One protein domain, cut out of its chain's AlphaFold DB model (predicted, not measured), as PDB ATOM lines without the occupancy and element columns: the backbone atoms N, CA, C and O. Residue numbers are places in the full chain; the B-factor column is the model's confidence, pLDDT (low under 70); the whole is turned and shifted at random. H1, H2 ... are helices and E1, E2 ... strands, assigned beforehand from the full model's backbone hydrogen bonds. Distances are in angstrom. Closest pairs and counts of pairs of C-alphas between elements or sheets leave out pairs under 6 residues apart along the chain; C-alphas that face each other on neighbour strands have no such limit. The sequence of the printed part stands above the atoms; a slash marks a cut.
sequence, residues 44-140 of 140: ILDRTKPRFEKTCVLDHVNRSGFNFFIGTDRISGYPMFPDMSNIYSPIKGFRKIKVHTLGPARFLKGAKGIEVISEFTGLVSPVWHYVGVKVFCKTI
ATOM      1  N   ILE A  44     -41.826  27.736 -25.388       98.25
ATOM      2  CA  ILE A  44     -40.847  28.729 -24.952       98.25
ATOM      3  C   ILE A  44     -39.456  28.153 -25.191       98.25
ATOM      4  O   ILE A  44     -39.166  27.021 -24.798       98.25
ATOM      5  N   LEU A  45     -38.603  28.941 -25.835       97.31
ATOM      6  CA  LEU A  45     -37.178  28.669 -25.955       97.31
ATOM      7  C   LEU A  45     -36.471  29.572 -24.957       97.31
ATOM      8  O   LEU A  45     -36.501  30.784 -25.140       97.31
ATOM      9  N   ASP A  46     -35.893  29.003 -23.906       96.94
ATOM     10  CA  ASP A  46     -35.237  29.780 -22.852       96.94
ATOM     11  C   ASP A  46     -33.758  29.416 -22.745       96.94
ATOM     12  O   ASP A  46     -33.383  28.246 -22.847       96.94
ATOM     13  N   ARG A  47     -32.910  30.422 -22.535       96.00
ATOM     14  CA  ARG A  47     -31.479  30.203 -22.323       96.00
ATOM     15  C   ARG A  47     -31.252  29.759 -20.888       96.00
ATOM     16  O   ARG A  47     -31.807  30.343 -19.955       96.00
ATOM     17  N   THR A  48     -30.381  28.770 -20.708       95.81
ATOM     18  CA  THR A  48     -29.977  28.316 -19.374       95.81
ATOM     19  C   THR A  48     -28.475  28.371 -19.149       95.81
ATOM     20  O   THR A  48     -27.681  28.328 -20.088       95.81
ATOM     21  N   LYS A  49     -28.084  28.466 -17.876       94.00
ATOM     22  CA  LYS A  49     -26.706  28.281 -17.413       94.00
ATOM     23  C   LYS A  49     -26.695  27.176 -16.342       94.00
ATOM     24  O   LYS A  49     -27.359  27.357 -15.322       94.00
ATOM     25  N   PRO A  50     -25.985  26.051 -16.559       92.19
ATOM     26  CA  PRO A  50     -25.312  25.677 -17.807       92.19
ATOM     27  C   PRO A  50     -26.312  25.382 -18.944       92.19
ATOM     28  O   PRO A  50     -27.530  25.313 -18.737       92.19
ATOM     29  N   ARG A  51     -25.796  25.259 -20.172       90.88
ATOM     30  CA  ARG A  51     -26.586  24.885 -21.351       90.88
ATOM     31  C   ARG A  51     -26.818  23.375 -21.345       90.88
ATOM     32  O   ARG A  51     -25.887  22.615 -21.100       90.88
ATOM     33  N   PHE A  52     -28.040  22.953 -21.650       90.19
ATOM     34  CA  PHE A  52     -28.405  21.539 -21.716       90.19
ATOM     35  C   PHE A  52     -29.009  21.184 -23.069       90.19
ATOM     36  O   PHE A  52     -29.840  21.922 -23.605       90.19
ATOM     37  N   GLU A  53     -28.655  20.007 -23.580       91.69
ATOM     38  CA  GLU A  53     -29.345  19.399 -24.713       91.69
ATOM     39  C   GLU A  53     -30.564  18.593 -24.254       91.69
ATOM     40  O   GLU A  53     -30.624  18.118 -23.118       91.69
ATOM     41  N   LYS A  54     -31.553  18.450 -25.150       94.75
ATOM     42  CA  LYS A  54     -32.777  17.643 -24.955       94.75
ATOM     43  C   LYS A  54     -33.380  17.786 -23.551       94.75
ATOM     44  O   LYS A  54     -33.729  16.800 -22.910       94.75
ATOM     45  N   THR A  55     -33.495  19.019 -23.068       97.69
ATOM     46  CA  THR A  55     -33.969  19.313 -21.715       97.69
ATOM     47  C   THR A  55     -35.160  20.268 -21.750       97.69
ATOM     48  O   THR A  55     -35.231  21.182 -22.577       97.69
ATOM     49  N   CYS A  56     -36.145  20.001 -20.898       98.12
ATOM     50  CA  CYS A  56     -37.369  20.777 -20.767       98.12
ATOM     51  C   CYS A  56     -37.611  21.180 -19.310       98.12
ATOM     52  O   CYS A  56     -37.273  20.447 -18.376       98.12
ATOM     53  N   VAL A  57     -38.181  22.368 -19.130       98.19
ATOM     54  CA  VAL A  57     -38.485  22.927 -17.810       98.19
ATOM     55  C   VAL A  57     -39.851  22.423 -17.366       98.19
ATOM     56  O   VAL A  57     -40.819  22.564 -18.112       98.19
ATOM     57  N   LEU A  58     -39.907  21.833 -16.171       97.94
ATOM     58  CA  LEU A  58     -41.145  21.357 -15.543       97.94
ATOM     59  C   LEU A  58     -41.522  22.145 -14.290       97.94
ATOM     60  O   LEU A  58     -42.650  22.033 -13.830       97.94
ATOM     61  N   ASP A  59     -40.593  22.934 -13.758       98.19
ATOM     62  CA  ASP A  59     -40.817  23.775 -12.591       98.19
ATOM     63  C   ASP A  59     -39.831  24.952 -12.589       98.19
ATOM     64  O   ASP A  59     -38.755  24.883 -13.198       98.19
ATOM     65  N   HIS A  60     -40.183  26.039 -11.905       97.94
ATOM     66  CA  HIS A  60     -39.325  27.208 -11.783       97.94
ATOM     67  C   HIS A  60     -39.375  27.845 -10.391       97.94
ATOM     68  O   HIS A  60     -40.385  27.837  -9.702       97.94
ATOM     69  N   VAL A  61     -38.276  28.497 -10.012       97.62
ATOM     70  CA  VAL A  61     -38.234  29.484  -8.930       97.62
ATOM     71  C   VAL A  61     -37.998  30.847  -9.557       97.62
ATOM     72  O   VAL A  61     -36.956  31.081 -10.175       97.62
ATOM     73  N   ASN A  62     -38.942  31.770  -9.401       97.31
ATOM     74  CA  ASN A  62     -38.746  33.139  -9.859       97.31
ATOM     75  C   ASN A  62     -37.867  33.908  -8.858       97.31
ATOM     76  O   ASN A  62     -38.337  34.389  -7.833       97.31
ATOM     77  N   ARG A  63     -36.576  34.040  -9.173       96.06
ATOM     78  CA  ARG A  63     -35.598  34.826  -8.406       96.06
ATOM     79  C   ARG A  63     -35.352  36.203  -9.011       96.06
ATOM     80  O   ARG A  63     -34.438  36.887  -8.556       96.06
ATOM     81  N   SER A  64     -36.111  36.616 -10.026       94.81
ATOM     82  CA  SER A  64     -35.883  37.884 -10.729       94.81
ATOM     83  C   SER A  64     -36.230  39.110  -9.882       94.81
ATOM     84  O   SER A  64     -35.644  40.168 -10.099       94.81
ATOM     85  N   GLY A  65     -37.123  38.951  -8.898       94.62
ATOM     86  CA  GLY A  65     -37.686  40.054  -8.114       94.62
ATOM     87  C   GLY A  65     -38.814  40.799  -8.833       94.62
ATOM     88  O   GLY A  65     -39.217  41.862  -8.379       94.62
ATOM     89  N   PHE A  66     -39.311  40.266  -9.953       96.00
ATOM     90  CA  PHE A  66     -40.344  40.903 -10.765       96.00
ATOM     91  C   PHE A  66     -41.455  39.924 -11.157       96.00
ATOM     92  O   PHE A  66     -41.241  38.710 -11.203       96.00
ATOM     93  N   ASN A  67     -42.646  40.450 -11.452       96.00
ATOM     94  CA  ASN A  67     -43.789  39.678 -11.927       96.00
ATOM     95  C   ASN A  67     -44.671  40.533 -12.861       96.00
ATOM     96  O   ASN A  67     -45.039  41.651 -12.513       96.00
ATOM     97  N   PHE A  68     -45.050  39.987 -14.022       97.31
ATOM     98  CA  PHE A  68     -45.888  40.661 -15.024       97.31
ATOM     99  C   PHE A  68     -47.378  40.793 -14.648       97.31
ATOM    100  O   PHE A  68     -48.139  41.373 -15.420       97.31
ATOM    101  N   PHE A  69     -47.810  40.273 -13.493       95.94
ATOM    102  CA  PHE A  69     -49.147  40.521 -12.928       95.94
ATOM    103  C   PHE A  69     -49.213  41.773 -12.033       95.94
ATOM    104  O   PHE A  69     -50.302  42.183 -11.635       95.94
ATOM    105  N   ILE A  70     -48.075  42.384 -11.678       93.75
ATOM    106  CA  ILE A  70     -48.064  43.566 -10.801       93.75
ATOM    107  C   ILE A  70     -48.774  44.728 -11.504       93.75
ATOM    108  O   ILE A  70     -48.445  45.067 -12.639       93.75
ATOM    109  N   GLY A  71     -49.749  45.335 -10.821       89.94
ATOM    110  CA  GLY A  71     -50.481  46.502 -11.321       89.94
ATOM    111  C   GLY A  71     -51.429  46.214 -12.489       89.94
ATOM    112  O   GLY A  71     -51.918  47.154 -13.108       89.94
ATOM    113  N   THR A  72     -51.693  44.946 -12.822       90.19
ATOM    114  CA  THR A  72     -52.615  44.610 -13.913       90.19
ATOM    115  C   THR A  72     -54.064  44.628 -13.444       90.19
ATOM    116  O   THR A  72     -54.389  44.019 -12.424       90.19
ATOM    117  N   ASP A  73     -54.945  45.242 -14.235       90.12
ATOM    118  CA  ASP A  73     -56.389  45.213 -13.994       90.12
ATOM    119  C   ASP A  73     -56.950  43.786 -14.010       90.12
ATOM    120  O   ASP A  73     -56.496  42.914 -14.762       90.12
ATOM    121  N   ARG A  74     -58.023  43.566 -13.240       91.25
ATOM    122  CA  ARG A  74     -58.785  42.314 -13.281       91.25
ATOM    123  C   ARG A  74     -59.339  42.081 -14.690       91.25
ATOM    124  O   ARG A  74     -60.069  42.910 -15.231       91.25
ATOM    125  N   ILE A  75     -59.061  40.908 -15.255       95.62
ATOM    126  CA  ILE A  75     -59.641  40.468 -16.528       95.62
ATOM    127  C   ILE A  75     -60.878  39.614 -16.236       95.62
ATOM    128  O   ILE A  75     -60.804  38.627 -15.506       95.62
ATOM    129  N   SER A  76     -62.025  39.988 -16.810       93.94
ATOM    130  CA  SER A  76     -63.277  39.238 -16.637       93.94
ATOM    131  C   SER A  76     -63.125  37.780 -17.089       93.94
ATOM    132  O   SER A  76     -62.554  37.508 -18.146       93.94
ATOM    133  N   GLY A  77     -63.623  36.847 -16.274       94.38
ATOM    134  CA  GLY A  77     -63.509  35.404 -16.510       94.38
ATOM    135  C   GLY A  77     -62.160  34.778 -16.133       94.38
ATOM    136  O   GLY A  77     -61.992  33.580 -16.334       94.38
ATOM    137  N   TYR A  78     -61.217  35.546 -15.576       95.88
ATOM    138  CA  TYR A  78     -59.924  35.040 -15.103       95.88
ATOM    139  C   TYR A  78     -59.709  35.360 -13.611       95.88
ATOM    140  O   TYR A  78     -60.193  36.389 -13.122       95.88
ATOM    141  N   PRO A  79     -59.004  34.492 -12.859       95.06
ATOM    142  CA  PRO A  79     -58.744  34.719 -11.441       95.06
ATOM    143  C   PRO A  79     -57.798  35.909 -11.236       95.06
ATOM    144  O   PRO A  79     -56.962  36.203 -12.085       95.06
ATOM    145  N   MET A  80     -57.904  36.586 -10.091       92.81
ATOM    146  CA  MET A  80     -56.902  37.582  -9.682       92.81
ATOM    147  C   MET A  80     -55.607  36.900  -9.218       92.81
ATOM    148  O   MET A  80     -54.515  37.358  -9.539       92.81
ATOM    149  N   PHE A  81     -55.741  35.763  -8.532       94.25
ATOM    150  CA  PHE A  81     -54.640  34.925  -8.065       94.25
ATOM    151  C   PHE A  81     -54.699  33.578  -8.794       94.25
ATOM    152  O   PHE A  81     -55.472  32.703  -8.403       94.25
ATOM    153  N   PRO A  82     -53.981  33.429  -9.916       94.50
ATOM    154  CA  PRO A  82     -53.977  32.182 -10.674       94.50
ATOM    155  C   PRO A  82     -53.243  31.049  -9.947       94.50
ATOM    156  O   PRO A  82     -52.228  31.281  -9.292       94.50
ATOM    157  N   ASP A  83     -53.722  29.818 -10.135       96.56
ATOM    158  CA  ASP A  83     -52.979  28.613  -9.756       96.56
ATOM    159  C   ASP A  83     -51.696  28.506 -10.601       96.56
ATOM    160  O   ASP A  83     -51.707  28.744 -11.809       96.56
ATOM    161  N   MET A  84     -50.579  28.177  -9.952       96.56
ATOM    162  CA  MET A  84     -49.248  28.057 -10.558       96.56
ATOM    163  C   MET A  84     -48.674  26.638 -10.442       96.56
ATOM    164  O   MET A  84     -47.535  26.403 -10.840       96.56
ATOM    165  N   SER A  85     -49.456  25.682  -9.933       95.38
ATOM    166  CA  SER A  85     -48.989  24.326  -9.616       95.38
ATOM    167  C   SER A  85     -48.615  23.512 -10.862       95.38
ATOM    168  O   SER A  85     -47.677  22.723 -10.829       95.38
ATOM    169  N   ASN A  86     -49.332  23.705 -11.978       95.69
ATOM    170  CA  ASN A  86     -49.213  22.882 -13.191       95.69
ATOM    171  C   ASN A  86     -49.031  23.722 -14.467       95.69
ATOM    172  O   ASN A  86     -49.718  23.530 -15.473       95.69
ATOM    173  N   ILE A  87     -48.091  24.668 -14.433       98.31
ATOM    174  CA  ILE A  87     -47.794  25.547 -15.576       98.31
ATOM    175  C   ILE A  87     -47.276  24.748 -16.777       98.31
ATOM    176  O   ILE A  87     -47.731  24.948 -17.906       98.31
ATOM    177  N   TYR A  88     -46.303  23.864 -16.546       98.56
ATOM    178  CA  TYR A  88     -45.494  23.267 -17.604       98.56
ATOM    179  C   TYR A  88     -45.984  21.888 -18.029       98.56
ATOM    180  O   TYR A  88     -46.267  21.011 -17.220       98.56
ATOM    181  N   SER A  89     -45.992  21.662 -19.339       98.50
ATOM    182  CA  SER A  89     -46.215  20.356 -19.946       98.50
ATOM    183  C   SER A  89     -44.891  19.673 -20.302       98.50
ATOM    184  O   SER A  89     -44.002  20.316 -20.868       98.50
ATOM    185  N   PRO A  90     -44.752  18.359 -20.042       98.00
ATOM    186  CA  PRO A  90     -43.540  17.622 -20.376       98.00
ATOM    187  C   PRO A  90     -43.372  17.463 -21.891       98.00
ATOM    188  O   PRO A  90     -44.347  17.294 -22.625       98.00
ATOM    189  N   ILE A  91     -42.120  17.436 -22.352       98.25
ATOM    190  CA  ILE A  91     -41.765  17.095 -23.737       98.25
ATOM    191  C   ILE A  91     -41.232  15.654 -23.756       98.25
ATOM    192  O   ILE A  91     -40.321  15.310 -23.002       98.25
ATOM    193  N   LYS A  92     -41.807  14.782 -24.596       97.62
ATOM    194  CA  LYS A  92     -41.403  13.368 -24.678       97.62
ATOM    195  C   LYS A  92     -39.936  13.252 -25.104       97.62
ATOM    196  O   LYS A  92     -39.517  13.896 -26.060       97.62
ATOM    197  N   GLY A  93     -39.174  12.411 -24.404       96.62
ATOM    198  CA  GLY A  93     -37.753  12.183 -24.683       96.62
ATOM    199  C   GLY A  93     -36.821  13.304 -24.213       96.62
ATOM    200  O   GLY A  93     -35.636  13.265 -24.534       96.62
ATOM    201  N   PHE A  94     -37.333  14.295 -23.474       98.00
ATOM    202  CA  PHE A  94     -36.523  15.363 -22.894       98.00
ATOM    203  C   PHE A  94     -36.313  15.117 -21.398       98.00
ATOM    204  O   PHE A  94     -37.245  14.744 -20.679       98.00
ATOM    205  N   ARG A  95     -35.096  15.379 -20.912       97.44
ATOM    206  CA  ARG A  95     -34.804  15.447 -19.479       97.44
ATOM    207  C   ARG A  95     -35.633  16.573 -18.863       97.44
ATOM    208  O   ARG A  95     -35.744  17.653 -19.436       97.44
ATOM    209  N   LYS A  96     -36.224  16.321 -17.697       97.81
ATOM    210  CA  LYS A  96     -37.032  17.298 -16.960       97.81
ATOM    211  C   LYS A  96     -36.149  17.989 -15.930       97.81
ATOM    212  O   LYS A  96     -35.419  17.307 -15.212       97.81
ATOM    213  N   ILE A  97     -36.206  19.313 -15.864       97.56
ATOM    214  CA  ILE A  97     -35.445  20.094 -14.886       97.56
ATOM    215  C   ILE A  97     -36.310  21.154 -14.212       97.56
ATOM    216  O   ILE A  97     -37.311  21.617 -14.767       97.56
ATOM    217  N   LYS A  98     -35.857  21.559 -13.028       97.88
ATOM    218  CA  LYS A  98     -36.277  22.773 -12.337       97.88
ATOM    219  C   LYS A  98     -35.244  23.867 -12.586       97.88
ATOM    220  O   LYS A  98     -34.046  23.584 -12.588       97.88
ATOM    221  N   VAL A  99     -35.697  25.101 -12.786       97.50
ATOM    222  CA  VAL A  99     -34.814  26.247 -13.056       97.50
ATOM    223  C   VAL A  99     -35.051  27.414 -12.109       97.50
ATOM    224  O   VAL A  99     -36.113  27.549 -11.514       97.50
ATOM    225  N   HIS A 100     -34.068  28.298 -11.996       97.69
ATOM    226  CA  HIS A 100     -34.145  29.534 -11.228       97.69
ATOM    227  C   HIS A 100     -34.089  30.720 -12.201       97.69
ATOM    228  O   HIS A 100     -33.068  30.953 -12.845       97.69
ATOM    229  N   THR A 101     -35.196  31.444 -12.373       97.50
ATOM    230  CA  THR A 101     -35.301  32.551 -13.339       97.50
ATOM    231  C   THR A 101     -34.793  33.850 -12.740       97.50
ATOM    232  O   THR A 101     -35.257  34.255 -11.677       97.50
ATOM    233  N   LEU A 102     -33.867  34.524 -13.426       96.19
ATOM    234  CA  LEU A 102     -33.254  35.769 -12.937       96.19
ATOM    235  C   LEU A 102     -33.716  37.036 -13.659       96.19
ATOM    236  O   LEU A 102     -33.526  38.131 -13.130       96.19
ATOM    237  N   GLY A 103     -34.299  36.904 -14.846       95.56
ATOM    238  CA  GLY A 103     -34.556  38.021 -15.749       95.56
ATOM    239  C   GLY A 103     -33.335  38.356 -16.626       95.56
ATOM    240  O   GLY A 103     -32.190  38.127 -16.209       95.56
ATOM    241  N   PRO A 104     -33.543  38.951 -17.819       94.12
ATOM    242  CA  PRO A 104     -32.487  39.150 -18.819       94.12
ATOM    243  C   PRO A 104     -31.241  39.880 -18.301       94.12
ATOM    244  O   PRO A 104     -30.116  39.419 -18.489       94.12
ATOM    245  N   ALA A 105     -31.421  40.988 -17.574       92.81
ATOM    246  CA  ALA A 105     -30.306  41.799 -17.084       92.81
ATOM    247  C   ALA A 105     -29.382  41.031 -16.121       92.81
ATOM    248  O   ALA A 105     -28.159  41.093 -16.242       92.81
ATOM    249  N   ARG A 106     -29.948  40.283 -15.165       93.06
ATOM    250  CA  ARG A 106     -29.168  39.510 -14.182       93.06
ATOM    251  C   ARG A 106     -28.610  38.220 -14.773       93.06
ATOM    252  O   ARG A 106     -27.518  37.807 -14.394       93.06
ATOM    253  N   PHE A 107     -29.317  37.617 -15.727       94.56
ATOM    254  CA  PHE A 107     -28.821  36.465 -16.473       94.56
ATOM    255  C   PHE A 107     -27.532  36.799 -17.238       94.56
ATOM    256  O   PHE A 107     -26.553  36.047 -17.167       94.56
ATOM    257  N   LEU A 108     -27.499  37.951 -17.923       92.69
ATOM    258  CA  LEU A 108     -26.332  38.415 -18.683       92.69
ATOM    259  C   LEU A 108     -25.113  38.678 -17.792       92.69
ATOM    260  O   LEU A 108     -24.015  38.274 -18.156       92.69
ATOM    261  N   LYS A 109     -25.314  39.245 -16.595       90.88
ATOM    262  CA  LYS A 109     -24.241  39.525 -15.620       90.88
ATOM    263  C   LYS A 109     -23.533  38.278 -15.067       90.88
ATOM    264  O   LYS A 109     -22.550  38.421 -14.352       90.88
ATOM    265  N   GLY A 110     -24.000  37.069 -15.392       78.38
ATOM    266  CA  GLY A 110     -23.310  35.832 -15.021       78.38
ATOM    267  C   GLY A 110     -23.474  35.494 -13.544       78.38
ATOM    268  O   GLY A 110     -22.502  35.441 -12.797       78.38
ATOM    269  N   ALA A 111     -24.717  35.263 -13.121       74.00
ATOM    270  CA  ALA A 111     -24.984  34.805 -11.766       74.00
ATOM    271  C   ALA A 111     -24.281  33.467 -11.476       74.00
ATOM    272  O   ALA A 111     -24.311  32.543 -12.288       74.00
ATOM    273  N   LYS A 112     -23.644  33.409 -10.305       69.06
ATOM    274  CA  LYS A 112     -22.965  32.232  -9.761       69.06
ATOM    275  C   LYS A 112     -23.948  31.445  -8.892       69.06
ATOM    276  O   LYS A 112     -24.763  32.050  -8.196       69.06
ATOM    277  N   GLY A 113     -23.868  30.123  -8.939       72.19
ATOM    278  CA  GLY A 113     -24.735  29.225  -8.178       72.19
ATOM    279  C   GLY A 113     -24.579  27.781  -8.639       72.19
ATOM    280  O   GLY A 113     -23.951  27.522  -9.667       72.19
ATOM    281  N   ILE A 114     -25.141  26.857  -7.863       81.00
ATOM    282  CA  ILE A 114     -25.184  25.420  -8.187       81.00
ATOM    283  C   ILE A 114     -26.451  25.109  -9.003       81.00
ATOM    284  O   ILE A 114     -26.529  24.112  -9.718       81.00
ATOM    285  N   GLU A 115     -27.459  25.973  -8.913       91.75
ATOM    286  CA  GLU A 115     -28.757  25.777  -9.538       91.75
ATOM    287  C   GLU A 115     -28.726  26.058 -11.045       91.75
ATOM    288  O   GLU A 115     -27.965  26.893 -11.536       91.75
ATOM    289  N   VAL A 116     -29.632  25.415 -11.790       95.31
ATOM    290  CA  VAL A 116     -29.817  25.733 -13.209       95.31
ATOM    291  C   VAL A 116     -30.507  27.081 -13.333       95.31
ATOM    292  O   VAL A 116     -31.676  27.241 -12.983       95.31
ATOM    293  N   ILE A 117     -29.791  28.056 -13.870       96.38
ATOM    294  CA  ILE A 117     -30.292  29.411 -14.054       96.38
ATOM    295  C   ILE A 117     -31.006  29.500 -15.400       96.38
ATOM    296  O   ILE A 117     -30.501  29.000 -16.401       96.38
ATOM    297  N   SER A 118     -32.145  30.183 -15.432       97.00
ATOM    298  CA  SER A 118     -32.897  30.504 -16.649       97.00
ATOM    299  C   SER A 118     -33.031  32.012 -16.840       97.00
ATOM    300  O   SER A 118     -32.978  32.784 -15.871       97.00
ATOM    301  N   GLU A 119     -33.186  32.447 -18.087       97.06
ATOM    302  CA  GLU A 119     -33.280  33.867 -18.399       97.06
ATOM    303  C   GLU A 119     -34.671  34.424 -18.094       97.06
ATOM    304  O   GLU A 119     -34.769  35.421 -17.375       97.06
ATOM    305  N   PHE A 120     -35.744  33.797 -18.590       97.19
ATOM    306  CA  PHE A 120     -37.083  34.397 -18.502       97.19
ATOM    307  C   PHE A 120     -38.272  33.443 -18.336       97.19
ATOM    308  O   PHE A 120     -39.395  33.932 -18.185       97.19
ATOM    309  N   THR A 121     -38.107  32.117 -18.343       97.62
ATOM    310  CA  THR A 121     -39.257  31.191 -18.333       97.62
ATOM    311  C   THR A 121     -40.180  31.395 -17.133       97.62
ATOM    312  O   THR A 121     -41.395  31.435 -17.319       97.62
ATOM    313  N   GLY A 122     -39.644  31.629 -15.933       97.75
ATOM    314  CA  GLY A 122     -40.431  31.894 -14.726       97.75
ATOM    315  C   GLY A 122     -41.141  33.249 -14.703       97.75
ATOM    316  O   GLY A 122     -41.968  33.497 -13.838       97.75
ATOM    317  N   LEU A 123     -40.843  34.129 -15.658       98.12
ATOM    318  CA  LEU A 123     -41.563  35.385 -15.853       98.12
ATOM    319  C   LEU A 123     -42.661  35.234 -16.910       98.12
ATOM    320  O   LEU A 123     -43.780  35.694 -16.718       98.12
ATOM    321  N   VAL A 124     -42.358  34.573 -18.029       98.25
ATOM    322  CA  VAL A 124     -43.250  34.517 -19.202       98.25
ATOM    323  C   VAL A 124     -44.255  33.364 -19.127       98.25
ATOM    324  O   VAL A 124     -45.403  33.518 -19.548       98.25
ATOM    325  N   SER A 125     -43.853  32.212 -18.586       98.44
ATOM    326  CA  SER A 125     -44.707  31.016 -18.507       98.44
ATOM    327  C   SER A 125     -45.983  31.238 -17.694       98.44
ATOM    328  O   SER A 125     -47.044  30.852 -18.191       98.44
ATOM    329  N   PRO A 126     -45.939  31.910 -16.523       98.38
ATOM    330  CA  PRO A 126     -47.146  32.241 -15.769       98.38
ATOM    331  C   PRO A 126     -48.182  33.019 -16.587       98.38
ATOM    332  O   PRO A 126     -49.373  32.744 -16.487       98.38
ATOM    333  N   VAL A 127     -47.751  33.951 -17.445       98.25
ATOM    334  CA  VAL A 127     -48.663  34.794 -18.239       98.25
ATOM    335  C   VAL A 127     -49.361  33.986 -19.336       98.25
ATOM    336  O   VAL A 127     -50.557  34.162 -19.569       98.25
ATOM    337  N   TRP A 128     -48.653  33.060 -19.996       98.44
ATOM    338  CA  TRP A 128     -49.279  32.144 -20.961       98.44
ATOM    339  C   TRP A 128     -50.225  31.151 -20.285       98.44
ATOM    340  O   TRP A 128     -51.330  30.923 -20.780       98.44
ATOM    341  N   HIS A 129     -49.811  30.592 -19.148       98.44
ATOM    342  CA  HIS A 129     -50.641  29.681 -18.369       98.44
ATOM    343  C   HIS A 129     -51.928  30.357 -17.893       98.44
ATOM    344  O   HIS A 129     -53.011  29.809 -18.083       98.44
ATOM    345  N   TYR A 130     -51.822  31.587 -17.384       98.19
ATOM    346  CA  TYR A 130     -52.953  32.401 -16.944       98.19
ATOM    347  C   TYR A 130     -54.035  32.533 -18.008       98.19
ATOM    348  O   TYR A 130     -55.215  32.360 -17.721       98.19
ATOM    349  N   VAL A 131     -53.646  32.785 -19.262       97.56
ATOM    350  CA  VAL A 131     -54.613  32.897 -20.360       97.56
ATOM    351  C   VAL A 131     -55.095  31.533 -20.864       97.56
ATOM    352  O   VAL A 131     -55.729  31.464 -21.912       97.56
ATOM    353  N   GLY A 132     -54.821  30.430 -20.165       97.38
ATOM    354  CA  GLY A 132     -55.269  29.079 -20.506       97.38
ATOM    355  C   GLY A 132     -54.592  28.502 -21.750       97.38
ATOM    356  O   GLY A 132     -55.250  27.831 -22.545       97.38
ATOM    357  N   VAL A 133     -53.315  28.824 -21.978       98.31
ATOM    358  CA  VAL A 133     -52.497  28.238 -23.051       98.31
ATOM    359  C   VAL A 133     -51.581  27.169 -22.463       98.31
ATOM    360  O   VAL A 133     -50.922  27.390 -21.452       98.31
ATOM    361  N   LYS A 134     -51.499  26.011 -23.127       98.56
ATOM    362  CA  LYS A 134     -50.593  24.930 -22.722       98.56
ATOM    363  C   LYS A 134     -49.134  25.344 -22.939       98.56
ATOM    364  O   LYS A 134     -48.738  25.624 -24.073       98.56
ATOM    365  N   VAL A 135     -48.333  25.358 -21.876       98.75
ATOM    366  CA  VAL A 135     -46.936  25.812 -21.917       98.75
ATOM    367  C   VAL A 135     -45.986  24.625 -22.023       98.75
ATOM    368  O   VAL A 135     -45.962  23.760 -21.156       98.75
ATOM    369  N   PHE A 136     -45.153  24.612 -23.055       98.62
ATOM    370  CA  PHE A 136     -43.938  23.806 -23.117       98.62
ATOM    371  C   PHE A 136     -42.735  24.738 -23.024       98.62
ATOM    372  O   PHE A 136     -42.775  25.854 -23.540       98.62
ATOM    373  N   CYS A 137     -41.646  24.287 -22.411       98.44
ATOM    374  CA  CYS A 137     -40.422  25.075 -22.323       98.44
ATOM    375  C   CYS A 137     -39.208  24.186 -22.580       98.44
ATOM    376  O   CYS A 137     -39.010  23.190 -21.886       98.44
ATOM    377  N   LYS A 138     -38.399  24.553 -23.575       97.38
ATOM    378  CA  LYS A 138     -37.159  23.877 -23.966       97.38
ATOM    379  C   LYS A 138     -35.972  24.795 -23.684       97.38
ATOM    380  O   LYS A 138     -36.020  25.979 -24.009       97.38
ATOM    381  N   THR A 139     -34.905  24.227 -23.131       95.50
ATOM    382  CA  THR A 139     -33.631  24.937 -22.975       95.50
ATOM    383  C   THR A 139     -32.918  25.041 -24.323       95.50
ATOM    384  O   THR A 139     -32.911  24.073 -25.094       95.50
ATOM    385  N   ILE A 140     -32.332  26.203 -24.619       93.38
ATOM    386  CA  ILE A 140     -31.537  26.439 -25.834       93.38
ATOM    387  C   ILE A 140     -30.111  26.851 -25.545       93.38
ATOM    388  O   ILE A 140     -29.811  27.416 -24.472       93.38
TER     389      ILE A 140
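Overview. This is residues 44 to 140 of the 140 residues of an uncharacterized protein of Candidatus Marinimicrobia bacterium (UniProt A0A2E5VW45). Two small pairs of parallel strands, E1 with E4 and E2 with E3, meet where E2 and E4 come together, and helix H2 packs on both pairs. A long loop, residues 63 to 94, swings out past H2, while the short helix H1 lies at the periphery. The printed part has 97 residues, in the order E1, E2, E3, H1, H2, E4; its class is mixed, helices and strands, with 39 residues in named elements, under half. It is compact, with a radius of gyration of the C-alphas of 13.6 A, and flat, spanning 40 by 32 by 17 A.

Along the chain. E1 is residues 44 to 46, beginning at C-alpha 44 (-40.847, 28.729, -24.952). E2, residues 55 to 62, measures 18.8 A and bends by 68 degrees at residue 58. E3 is residues 95 to 101, 18.2 A. H1 is residues 104 to 108, 6.2 A. H2 is residues 121 to 130, 13.8 A. E4, residues 134 to 139, measures 17.0 A and ends at C-alpha 139 (-33.631, 24.937, -22.975).

Arrangement. E2 and E3 are parallel, at 28 degrees, with N 58 and O 97 3.0 A apart, within hydrogen-bond range. E1 and E4 are parallel, at 27 degrees, with N 44 and O 136 2.8 A apart, also within range. The closest C-alphas of E2 and E4 are those of Cys 56 and Lys 138, 4.5 A apart. For H2 and E2 they are Gly 122 and Asn 62, 5.3 A; for H2 and E4, His 129 and Val 135, 6.4 A. H1 is apart from E1, E2, E4 and H2. In H1 every O i to N i+4 pair is within hydrogen-bond range, in H2 4 of 6.

Size, cuts and confidence. The two C-alphas farthest apart, of Ser 76 and Lys 112, are 41.5 A apart. The printed part has no cut; the links E2 to E3 and H1 to H2 are long. Mean pLDDT of the printed part is 94.9, and residue 112 is under 70.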